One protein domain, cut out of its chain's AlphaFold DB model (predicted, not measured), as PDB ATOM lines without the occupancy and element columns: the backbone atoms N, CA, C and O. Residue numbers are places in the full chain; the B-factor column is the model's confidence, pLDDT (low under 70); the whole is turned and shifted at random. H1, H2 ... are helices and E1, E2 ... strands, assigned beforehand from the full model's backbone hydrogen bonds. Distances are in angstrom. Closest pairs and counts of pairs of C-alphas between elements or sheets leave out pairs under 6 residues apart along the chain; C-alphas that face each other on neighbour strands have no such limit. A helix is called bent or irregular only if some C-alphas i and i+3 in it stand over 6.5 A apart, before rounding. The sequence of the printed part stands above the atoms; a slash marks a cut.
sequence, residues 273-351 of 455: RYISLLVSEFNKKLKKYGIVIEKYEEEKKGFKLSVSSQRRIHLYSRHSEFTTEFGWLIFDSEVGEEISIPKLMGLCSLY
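Overview. This is residues 273 to 351 of the 455 residues of an uncharacterized protein of Bacillus swezeyi (UniProt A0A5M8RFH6). A small three-stranded sheet is covered on one face by helices: long H1 lies along edge strand E1, while short H2 and H4 pack toward the other edge, E3. Little H3 packs on H1, away from the sheet. The 79 printed residues hold H1, E1, E2, E3, H2, H3 and H4 in that order; the class is mixed, helices and strands, and the sheet order E1 - E2 - E3 is antiparallel. It is compact, with a radius of gyration of the C-alphas of 11.7 A and spans of 32 by 30 by 19 A.

Arrangement. E1, residues 291 to 297, E2, residues 302 to 307, and E3, residues 315 to 318, form a meander, each strand the antiparallel neighbour of the one before. In hairpin E1 and E2, N 294 and O 304 are 2.8 A apart; in hairpin E2 and E3, N 303 and O 317 are 2.8 A apart, both within hydrogen-bond range. Residues 349 to 350 pair antiparallel with residues 315 to 316 of E3. H1, residues 273 to 289, H2, residues 319 to 326, and H4, residues 341 to 347, make two layers with the sheet, helices on one face. H1 runs along E1 at 8 degrees on the local plane, height over the sheet 8.4 A; the closest C-alphas are those of Asn 283 and Val 292, 5.8 A. H2 stands up from the sheet at 56 degrees, over E3. H4 is only just over E3, with 3 C-alphas, slantwise at 49 degrees on the local plane; the closest C-alphas are those of Ser 317 and Leu 347, 6.1 A. H2 and H4 are close but not clearly touching, the C-alphas of Phe 322 and Leu 347 6.9 A apart. H3, residues 328 to 331, touches H1 at residues 281 to 285 alone, the C-alphas of Lys 285 and Leu 329 6.7 A apart. Every O i to N i+4 pair is within hydrogen-bond range in H2 and H4, 11 of 13 in H1; H3 is too short for one.

Along the chain. H1, 25.1 A long, begins at C-alpha 273 (-24.864, 27.992, -24.453); it has a kink of 30 degrees near residue 283 and is only just irregular, C-alphas 285 and 288 being 6.8 A apart. E1 measures 17.1 A, E2 16.3 A, E3 10.4 A and H2 10.2 A. H3 measures 5.0 A; H4, 10.0 A, ends at C-alpha 347 (-4.681, 20.204, -14.078).

Size, cuts and confidence. The C-alphas farthest apart are those of Glu 299 and Gly 336, 33.8 A. The printed part has no cut and no long link. Mean pLDDT of the printed part is 92.7; residues 333 to 336 are under 70.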
ATOM      1  N   ARG A 273     -24.045  27.286 -25.451       95.19
ATOM      2  CA  ARG A 273     -24.864  27.992 -24.453       95.19
ATOM      3  C   ARG A 273     -24.677  27.387 -23.069       95.19
ATOM      4  O   ARG A 273     -24.496  28.126 -22.102       95.19
ATOM      5  N   TYR A 274     -24.632  26.062 -22.982       96.69
ATOM      6  CA  TYR A 274     -24.315  25.347 -21.755       96.69
ATOM      7  C   TYR A 274     -22.935  25.726 -21.214       96.69
ATOM      8  O   TYR A 274     -22.818  26.050 -20.036       96.69
ATOM      9  N   ILE A 275     -21.895  25.740 -22.054       97.12
ATOM     10  CA  ILE A 275     -20.548  26.130 -21.621       97.12
ATOM     11  C   ILE A 275     -20.529  27.575 -21.116       97.12
ATOM     12  O   ILE A 275     -19.938  27.848 -20.074       97.12
ATOM     13  N   SER A 276     -21.215  28.493 -21.798       96.25
ATOM     14  CA  SER A 276     -21.333  29.883 -21.345       96.25
ATOM     15  C   SER A 276     -21.998  29.988 -19.966       96.25
ATOM     16  O   SER A 276     -21.520  30.727 -19.103       96.25
ATOM     17  N   LEU A 277     -23.082  29.238 -19.740       96.38
ATOM     18  CA  LEU A 277     -23.741  29.149 -18.435       96.38
ATOM     19  C   LEU A 277     -22.787  28.574 -17.378       96.38
ATOM     20  O   LEU A 277     -22.652  29.138 -16.294       96.38
ATOM     21  N   LEU A 278     -22.096  27.483 -17.706       96.88
ATOM     22  CA  LEU A 278     -21.179  26.787 -16.808       96.88
ATOM     23  C   LEU A 278     -20.013  27.685 -16.373       96.88
ATOM     24  O   LEU A 278     -19.705  27.750 -15.187       96.88
ATOM     25  N   VAL A 279     -19.404  28.425 -17.305       97.50
ATOM     26  CA  VAL A 279     -18.339  29.401 -17.012       97.50
ATOM     27  C   VAL A 279     -18.841  30.497 -16.069       97.50
ATOM     28  O   VAL A 279     -18.143  30.857 -15.121       97.50
ATOM     29  N   SER A 280     -20.060  31.004 -16.284       96.81
ATOM     30  CA  SER A 280     -20.670  32.003 -15.394       96.81
ATOM     31  C   SER A 280     -20.837  31.470 -13.969       96.81
ATOM     32  O   SER A 280     -20.468  32.145 -13.006       96.81
ATOM     33  N   GLU A 281     -21.353  30.248 -13.819       96.00
ATOM     34  CA  GLU A 281     -21.552  29.626 -12.506       96.00
ATOM     35  C   GLU A 281     -20.217  29.283 -11.824       96.00
ATOM     36  O   GLU A 281     -20.057  29.569 -10.635       96.00
ATOM     37  N   PHE A 282     -19.219  28.790 -12.566       96.12
ATOM     38  CA  PHE A 282     -17.866  28.596 -12.037       96.12
ATOM     39  C   PHE A 282     -17.277  29.907 -11.524       96.12
ATOM     40  O   PHE A 282     -16.835  29.961 -10.382       96.12
ATOM     41  N   ASN A 283     -17.318  30.986 -12.307       96.94
ATOM     42  CA  ASN A 283     -16.740  32.270 -11.906       96.94
ATOM     43  C   ASN A 283     -17.382  32.849 -10.636       96.94
ATOM     44  O   ASN A 283     -16.683  33.462  -9.829       96.94
ATOM     45  N   LYS A 284     -18.680  32.607 -10.396       94.81
ATOM     46  CA  LYS A 284     -19.330  32.979  -9.123       94.81
ATOM     47  C   LYS A 284     -18.692  32.265  -7.929       94.81
ATOM     48  O   LYS A 284     -18.482  32.888  -6.893       94.81
ATOM     49  N   LYS A 285     -18.377  30.974  -8.075       93.12
ATOM     50  CA  LYS A 285     -17.796  30.133  -7.012       93.12
ATOM     51  C   LYS A 285     -16.284  30.321  -6.863       93.12
ATOM     52  O   LYS A 285     -15.774  30.298  -5.747       93.12
ATOM     53  N   LEU A 286     -15.579  30.549  -7.969       94.06
ATOM     54  CA  LEU A 286     -14.123  30.695  -8.032       94.06
ATOM     55  C   LEU A 286     -13.626  32.067  -7.560       94.06
ATOM     56  O   LEU A 286     -12.481  32.182  -7.121       94.06
ATOM     57  N   LYS A 287     -14.493  33.089  -7.566       92.62
ATOM     58  CA  LYS A 287     -14.153  34.464  -7.165       92.62
ATOM     59  C   LYS A 287     -13.481  34.549  -5.791       92.62
ATOM     60  O   LYS A 287     -12.530  35.311  -5.643       92.62
ATOM     61  N   LYS A 288     -13.937  33.766  -4.804       90.69
ATOM     62  CA  LYS A 288     -13.366  33.772  -3.441       90.69
ATOM     63  C   LYS A 288     -11.926  33.245  -3.376       90.69
ATOM     64  O   LYS A 288     -11.207  33.584  -2.450       90.69
ATOM     65  N   TYR A 289     -11.507  32.468  -4.374       91.31
ATOM     66  CA  TYR A 289     -10.147  31.938  -4.503       91.31
ATOM     67  C   TYR A 289      -9.268  32.793  -5.427       91.31
ATOM     68  O   TYR A 289      -8.149  32.407  -5.749       91.31
ATOM     69  N   GLY A 290      -9.783  33.923  -5.926       93.06
ATOM     70  CA  GLY A 290      -9.059  34.763  -6.877       93.06
ATOM     71  C   GLY A 290      -8.840  34.112  -8.248       93.06
ATOM     72  O   GLY A 290      -7.969  34.557  -8.989       93.06
ATOM     73  N   ILE A 291      -9.607  33.077  -8.600       95.50
ATOM     74  CA  ILE A 291      -9.512  32.384  -9.890       95.50
ATOM     75  C   ILE A 291     -10.629  32.881 -10.809       95.50
ATOM     76  O   ILE A 291     -11.781  33.014 -10.389       95.50
ATOM     77  N   VAL A 292     -10.298  33.123 -12.077       97.12
ATOM     78  CA  VAL A 292     -11.255  33.520 -13.113       97.12
ATOM     79  C   VAL A 292     -11.053  32.655 -14.350       97.12
ATOM     80  O   VAL A 292      -9.946  32.547 -14.866       97.12
ATOM     81  N   ILE A 293     -12.134  32.066 -14.855       98.00
ATOM     82  CA  ILE A 293     -12.205  31.523 -16.210       98.00
ATOM     83  C   ILE A 293     -12.503  32.694 -17.149       98.00
ATOM     84  O   ILE A 293     -13.594  33.264 -17.117       98.00
ATOM     85  N   GLU A 294     -11.528  33.057 -17.974       96.69
ATOM     86  CA  GLU A 294     -11.611  34.189 -18.900       96.69
ATOM     87  C   GLU A 294     -12.500  33.868 -20.099       96.69
ATOM     88  O   GLU A 294     -13.336  34.676 -20.496       96.69
ATOM     89  N   LYS A 295     -12.311  32.679 -20.681       96.12
ATOM     90  CA  LYS A 295     -13.122  32.169 -21.788       96.12
ATOM     91  C   LYS A 295     -12.976  30.661 -21.953       96.12
ATOM     92  O   LYS A 295     -12.033  30.047 -21.450       96.12
ATOM     93  N   TYR A 296     -13.897  30.088 -22.717       97.50
ATOM     94  CA  TYR A 296     -13.758  28.758 -23.294       97.50
ATOM     95  C   TYR A 296     -13.159  28.858 -24.701       97.50
ATOM     96  O   TYR A 296     -13.622  29.647 -25.521       97.50
ATOM     97  N   GLU A 297     -12.138  28.053 -24.975       96.06
ATOM     98  CA  GLU A 297     -11.510  27.916 -26.286       96.06
ATOM     99  C   GLU A 297     -12.126  26.738 -27.030       96.06
ATOM    100  O   GLU A 297     -11.847  25.580 -26.705       96.06
ATOM    101  N   GLU A 298     -12.939  27.022 -28.047       92.31
ATOM    102  CA  GLU A 298     -13.637  25.987 -28.818       92.31
ATOM    103  C   GLU A 298     -12.651  25.030 -29.520       92.31
ATOM    104  O   GLU A 298     -12.841  23.813 -29.473       92.31
ATOM    105  N   GLU A 299     -11.554  25.554 -30.082       92.44
ATOM    106  CA  GLU A 299     -10.537  24.764 -30.799       92.44
ATOM    107  C   GLU A 299      -9.765  23.812 -29.878       92.44
ATOM    108  O   GLU A 299      -9.580  22.635 -30.194       92.44
ATOM    109  N   LYS A 300      -9.343  24.305 -28.705       92.81
ATOM    110  CA  LYS A 300      -8.592  23.510 -27.721       92.81
ATOM    111  C   LYS A 300      -9.512  22.650 -26.840       92.81
ATOM    112  O   LYS A 300      -9.046  21.678 -26.250       92.81
ATOM    113  N   LYS A 301     -10.817  22.956 -26.798       95.00
ATOM    114  CA  LYS A 301     -11.844  22.335 -25.938       95.00
ATOM    115  C   LYS A 301     -11.535  22.478 -24.447       95.00
ATOM    116  O   LYS A 301     -11.592  21.516 -23.675       95.00
ATOM    117  N   GLY A 302     -11.204  23.695 -24.029       97.44
ATOM    118  CA  GLY A 302     -10.819  23.958 -22.648       97.44
ATOM    119  C   GLY A 302     -10.997  25.397 -22.211       97.44
ATOM    120  O   GLY A 302     -11.413  26.257 -22.979       97.44
ATOM    121  N   PHE A 303     -10.697  25.643 -20.948       98.25
ATOM    122  CA  PHE A 303     -10.795  26.941 -20.310       98.25
ATOM    123  C   PHE A 303      -9.448  27.651 -20.336       98.25
ATOM    124  O   PHE A 303      -8.417  27.048 -20.035       98.25
ATOM    125  N   LYS A 304      -9.480  28.944 -20.656       97.88
ATOM    126  CA  LYS A 304      -8.406  29.885 -20.345       97.88
ATOM    127  C   LYS A 304      -8.694  30.485 -18.972       97.88
ATOM    128  O   LYS A 304      -9.786  31.014 -18.767       97.88
ATOM    129  N   LEU A 305      -7.743  30.403 -18.048       97.50
ATOM    130  CA  LEU A 305      -7.898  30.866 -16.672       97.50
ATOM    131  C   LEU A 305      -6.812  31.874 -16.287       97.50
ATOM    132  O   LEU A 305      -5.706  31.842 -16.826       97.50
ATOM    133  N   SER A 306      -7.106  32.714 -15.301       95.81
ATOM    134  CA  SER A 306      -6.126  33.525 -14.578       95.81
ATOM    135  C   SER A 306      -6.336  33.432 -13.072       95.81
ATOM    136  O   SER A 306      -7.435  33.158 -12.584       95.81
ATOM    137  N   VAL A 307      -5.247  33.647 -12.333       94.69
ATOM    138  CA  VAL A 307      -5.223  33.660 -10.868       94.69
ATOM    139  C   VAL A 307      -4.778  35.044 -10.410       94.69
ATOM    140  O   VAL A 307      -3.858  35.629 -10.983       94.69
ATOM    141  N   SER A 308      -5.425  35.591  -9.384       91.56
ATOM    142  CA  SER A 308      -5.215  36.965  -8.927       91.56
ATOM    143  C   SER A 308      -3.786  37.251  -8.476       91.56
ATOM    144  O   SER A 308      -3.338  38.379  -8.669       91.56
ATOM    145  N   SER A 309      -3.085  36.254  -7.925       88.44
ATOM    146  CA  SER A 309      -1.676  36.361  -7.527       88.44
ATOM    147  C   SER A 309      -0.738  36.561  -8.720       88.44
ATOM    148  O   SER A 309       0.272  37.237  -8.579       88.44
ATOM    149  N   GLN A 310      -1.087  36.046  -9.905       90.62
ATOM    150  CA  GLN A 310      -0.272  36.143 -11.122       90.62
ATOM    151  C   GLN A 310      -1.131  36.405 -12.364       90.62
ATOM    152  O   GLN A 310      -1.189  35.605 -13.298       90.62
ATOM    153  N   ARG A 311      -1.789  37.570 -12.423       89.75
ATOM    154  CA  ARG A 311      -2.719  37.918 -13.525       89.75
ATOM    155  C   ARG A 311      -2.083  37.951 -14.919       89.75
ATOM    156  O   ARG A 311      -2.799  37.947 -15.913       89.75
ATOM    157  N   ARG A 312      -0.751  38.037 -14.998       92.81
ATOM    158  CA  ARG A 312       0.009  38.061 -16.258       92.81
ATOM    159  C   ARG A 312       0.310  36.666 -16.810       92.81
ATOM    160  O   ARG A 312       0.798  36.571 -17.933       92.81
ATOM    161  N   ILE A 313       0.053  35.614 -16.032       95.62
ATOM    162  CA  ILE A 313       0.261  34.222 -16.425       95.62
ATOM    163  C   ILE A 313      -1.107  33.590 -16.643       95.62
ATOM    164  O   ILE A 313      -1.877  33.393 -15.702       95.62
ATOM    165  N   HIS A 314      -1.402  33.261 -17.898       97.19
ATOM    166  CA  HIS A 314      -2.636  32.583 -18.250       97.19
ATOM    167  C   HIS A 314      -2.436  31.072 -18.235       97.19
ATOM    168  O   HIS A 314      -1.440  30.528 -18.724       97.19
ATOM    169  N   LEU A 315      -3.432  30.394 -17.689       97.44
ATOM    170  CA  LEU A 315      -3.487  28.952 -17.565       97.44
ATOM    171  C   LEU A 315      -4.486  28.379 -18.562       97.44
ATOM    172  O   LEU A 315      -5.454  29.030 -18.954       97.44
ATOM    173  N   TYR A 316      -4.251  27.140 -18.956       97.88
ATOM    174  CA  TYR A 316      -5.143  26.358 -19.787       97.88
ATOM    175  C   TYR A 316      -5.503  25.067 -19.068       97.88
ATOM    176  O   TYR A 316      -4.609  24.356 -18.620       97.88
ATOM    177  N   SER A 317      -6.782  24.717 -19.014       98.00
ATOM    178  CA  SER A 317      -7.214  23.390 -18.576       98.00
ATOM    179  C   SER A 317      -8.266  22.845 -19.525       98.00
ATOM    180  O   SER A 317      -9.139  23.585 -19.984       98.00
ATOM    181  N   ARG A 318      -8.213  21.549 -19.841       97.81
ATOM    182  CA  ARG A 318      -9.268  20.920 -20.645       97.81
ATOM    183  C   ARG A 318     -10.583  20.974 -19.881       97.81
ATOM    184  O   ARG A 318     -10.623  20.661 -18.694       97.81
ATOM    185  N   HIS A 319     -11.674  21.284 -20.580       97.31
ATOM    186  CA  HIS A 319     -13.006  21.374 -19.969       97.31
ATOM    187  C   HIS A 319     -13.389  20.079 -19.252       97.31
ATOM    188  O   HIS A 319     -13.912  20.112 -18.139       97.31
ATOM    189  N   SER A 320     -13.078  18.938 -19.869       96.81
ATOM    190  CA  SER A 320     -13.372  17.626 -19.302       96.81
ATOM    191  C   SER A 320     -12.631  17.371 -17.992       96.81
ATOM    192  O   SER A 320     -13.219  16.846 -17.056       96.81
ATOM    193  N   GLU A 321     -11.356  17.746 -17.908       96.81
ATOM    194  CA  GLU A 321     -10.527  17.528 -16.718       96.81
ATOM    195  C   GLU A 321     -10.941  18.499 -15.608       96.81
ATOM    196  O   GLU A 321     -11.292  18.069 -14.510       96.81
ATOM    197  N   PHE A 322     -11.036  19.791 -15.935       96.88
ATOM    198  CA  PHE A 322     -11.446  20.831 -14.993       96.88
ATOM    199  C   PHE A 322     -12.832  20.568 -14.397       96.88
ATOM    200  O   PHE A 322     -13.019  20.641 -13.188       96.88
ATOM    201  N   THR A 323     -13.817  20.233 -15.235       96.19
ATOM    202  CA  THR A 323     -15.195  20.003 -14.779       96.19
ATOM    203  C   THR A 323     -15.344  18.678 -14.033       96.19
ATOM    204  O   THR A 323     -16.207  18.573 -13.166       96.19
ATOM    205  N   THR A 324     -14.519  17.670 -14.332       94.94
ATOM    206  CA  THR A 324     -14.497  16.436 -13.531       94.94
ATOM    207  C   THR A 324     -14.003  16.742 -12.123       94.94
ATOM    208  O   THR A 324     -14.663  16.357 -11.163       94.94
ATOM    209  N   GLU A 325     -12.907  17.492 -12.005       93.38
ATOM    210  CA  GLU A 325     -12.300  17.788 -10.709       93.38
ATOM    211  C   GLU A 325     -13.098  18.791  -9.880       93.38
ATOM    212  O   GLU A 325     -13.282  18.606  -8.685       93.38
ATOM    213  N   PHE A 326     -13.564  19.873 -10.502       93.88
ATOM    214  CA  PHE A 326     -14.145  21.011  -9.791       93.88
ATOM    215  C   PHE A 326     -15.655  21.139  -9.980       93.88
ATOM    216  O   PHE A 326     -16.264  22.060  -9.442       93.88
ATOM    217  N   GLY A 327     -16.294  20.234 -10.726       93.75
ATOM    218  CA  GLY A 327     -17.732  20.306 -10.991       93.75
ATOM    219  C   GLY A 327     -18.605  20.230  -9.734       93.75
ATOM    220  O   GLY A 327     -19.708  20.775  -9.743       93.75
ATOM    221  N   TRP A 328     -18.108  19.649  -8.637       92.06
ATOM    222  CA  TRP A 328     -18.787  19.668  -7.336       92.06
ATOM    223  C   TRP A 328     -19.092  21.098  -6.853       92.06
ATOM    224  O   TRP A 328     -20.154  21.329  -6.289       92.06
ATOM    225  N   LEU A 329     -18.286  22.110  -7.210       92.12
ATOM    226  CA  LEU A 329     -18.564  23.520  -6.875       92.12
ATOM    227  C   LEU A 329     -19.932  24.013  -7.372       92.12
ATOM    228  O   LEU A 329     -20.503  24.954  -6.810       92.12
ATOM    229  N   ILE A 330     -20.417  23.423  -8.465       92.94
ATOM    230  CA  ILE A 330     -21.668  23.787  -9.130       92.94
ATOM    231  C   ILE A 330     -22.772  22.784  -8.801       92.94
ATOM    232  O   ILE A 330     -23.901  23.193  -8.544       92.94
ATOM    233  N   PHE A 331     -22.458  21.489  -8.850       91.25
ATOM    234  CA  PHE A 331     -23.453  20.416  -8.818       91.25
ATOM    235  C   PHE A 331     -23.584  19.719  -7.460       91.25
ATOM    236  O   PHE A 331     -24.547  18.980  -7.280       91.25
ATOM    237  N   ASP A 332     -22.639  19.926  -6.541       81.19
ATOM    238  CA  ASP A 332     -22.594  19.265  -5.233       81.19
ATOM    239  C   ASP A 332     -21.926  20.175  -4.184       81.19
ATOM    240  O   ASP A 332     -20.845  19.911  -3.659       81.19
ATOM    241  N   SER A 333     -22.535  21.340  -3.946       65.94
ATOM    242  CA  SER A 333     -21.938  22.396  -3.114       65.94
ATOM    243  C   SER A 333     -21.912  22.094  -1.613       65.94
ATOM    244  O   SER A 333     -21.428  22.925  -0.848       65.94
ATOM    245  N   GLU A 334     -22.465  20.956  -1.191       68.12
ATOM    246  CA  GLU A 334     -22.426  20.478   0.198       68.12
ATOM    247  C   GLU A 334     -21.103  19.775   0.526       68.12
ATOM    248  O   GLU A 334     -20.759  19.609   1.696       68.12
ATOM    249  N   VAL A 335     -20.318  19.426  -0.499       68.69
ATOM    250  CA  VAL A 335     -18.946  18.951  -0.341       68.69
ATOM    251  C   VAL A 335     -18.107  20.115   0.194       68.69
ATOM    252  O   VAL A 335     -17.746  21.033  -0.542       68.69
ATOM    253  N   GLY A 336     -17.813  20.097   1.496       63.91
ATOM    254  CA  GLY A 336     -17.009  21.105   2.203       63.91
ATOM    255  C   GLY A 336     -15.525  21.135   1.816       63.91
ATOM    256  O   GLY A 336     -14.688  21.496   2.637       63.91
ATOM    257  N   GLU A 337     -15.179  20.719   0.597       78.94
ATOM    258  CA  GLU A 337     -13.818  20.778   0.078       78.94
ATOM    259  C   GLU A 337     -13.429  22.218  -0.292       78.94
ATOM    260  O   GLU A 337     -14.250  23.044  -0.702       78.94
ATOM    261  N   GLU A 338     -12.139  22.523  -0.175       84.44
ATOM    262  CA  GLU A 338     -11.554  23.776  -0.645       84.44
ATOM    263  C   GLU A 338     -10.676  23.545  -1.876       84.44
ATOM    264  O   GLU A 338     -10.091  22.478  -2.080       84.44
ATOM    265  N   ILE A 339     -10.561  24.569  -2.723       87.25
ATOM    266  CA  ILE A 339      -9.689  24.494  -3.893       87.25
ATOM    267  C   ILE A 339      -8.238  24.634  -3.447       87.25
ATOM    268  O   ILE A 339      -7.802  25.694  -3.007       87.25
ATOM    269  N   SER A 340      -7.467  23.573  -3.655       87.88
ATOM    270  CA  SER A 340      -6.017  23.575  -3.486       87.88
ATOM    271  C   SER A 340      -5.322  24.104  -4.748       87.88
ATOM    272  O   SER A 340      -5.537  23.585  -5.849       87.88
ATOM    273  N   ILE A 341      -4.446  25.105  -4.596       87.38
ATOM    274  CA  ILE A 341      -3.607  25.626  -5.690       87.38
ATOM    275  C   ILE A 341      -2.754  24.513  -6.325       87.38
ATOM    276  O   ILE A 341      -2.825  24.371  -7.546       87.38
ATOM    277  N   PRO A 342      -2.034  23.657  -5.569       90.19
ATOM    278  CA  PRO A 342      -1.353  22.490  -6.135       90.19
ATOM    279  C   PRO A 342      -2.240  21.617  -7.032       90.19
ATOM    280  O   PRO A 342      -1.825  21.236  -8.128       90.19
ATOM    281  N   LYS A 343      -3.480  21.350  -6.607       91.25
ATOM    282  CA  LYS A 343      -4.446  20.542  -7.366       91.25
ATOM    283  C   LYS A 343      -4.843  21.228  -8.675       91.25
ATOM    284  O   LYS A 343      -4.776  20.615  -9.739       91.25
ATOM    285  N   LEU A 344      -5.164  22.522  -8.620       93.75
ATOM    286  CA  LEU A 344      -5.456  23.335  -9.805       93.75
ATOM    287  C   LEU A 344      -4.270  23.364 -10.781       93.75
ATOM    288  O   LEU A 344      -4.447  23.180 -11.986       93.75
ATOM    289  N   MET A 345      -3.054  23.561 -10.271       94.31
ATOM    290  CA  MET A 345      -1.839  23.582 -11.087       94.31
ATOM    291  C   MET A 345      -1.550  22.218 -11.713       94.31
ATOM    292  O   MET A 345      -1.090  22.161 -12.854       94.31
ATOM    293  N   GLY A 346      -1.857  21.117 -11.024       92.88
ATOM    294  CA  GLY A 346      -1.771  19.767 -11.581       92.88
ATOM    295  C   GLY A 346      -2.590  19.594 -12.865       92.88
ATOM    296  O   GLY A 346      -2.131  18.931 -13.795       92.88
ATOM    297  N   LEU A 347      -3.743  20.266 -12.949       94.38
ATOM    298  CA  LEU A 347      -4.681  20.204 -14.078       94.38
ATOM    299  C   LEU A 347      -4.441  21.236 -15.182       94.38
ATOM    300  O   LEU A 347      -5.039  21.137 -16.255       94.38
ATOM    301  N   CYS A 348      -3.637  22.263 -14.917       96.38
ATOM    302  CA  CYS A 348      -3.447  23.371 -15.847       96.38
ATOM    303  C   CYS A 348      -2.107  23.283 -16.579       96.38
ATOM    304  O   CYS A 348      -1.105  22.911 -15.986       96.38
ATOM    305  N   SER A 349      -2.018  23.706 -17.832       95.75
ATOM    306  CA  SER A 349      -0.757  24.091 -18.484       95.75
ATOM    307  C   SER A 349      -0.671  25.612 -18.597       95.75
ATOM    308  O   SER A 349      -1.659  26.306 -18.369       95.75
ATOM    309  N   LEU A 350       0.493  26.152 -18.963       96.31
ATOM    310  CA  LEU A 350       0.548  27.547 -19.402       96.31
ATOM    311  C   LEU A 350      -0.148  27.671 -20.765       96.31
ATOM    312  O   LEU A 350      -0.114  26.737 -21.571       96.31
ATOM    313  N   TYR A 351      -0.843  28.785 -20.985       95.50
ATOM    314  CA  TYR A 351      -1.753  28.943 -22.121       95.50
ATOM    315  C   TYR A 351      -1.055  29.358 -23.428       95.50
ATOM    316  O   TYR A 351      -1.388  28.828 -24.492       95.50
TER     317      TYR A 351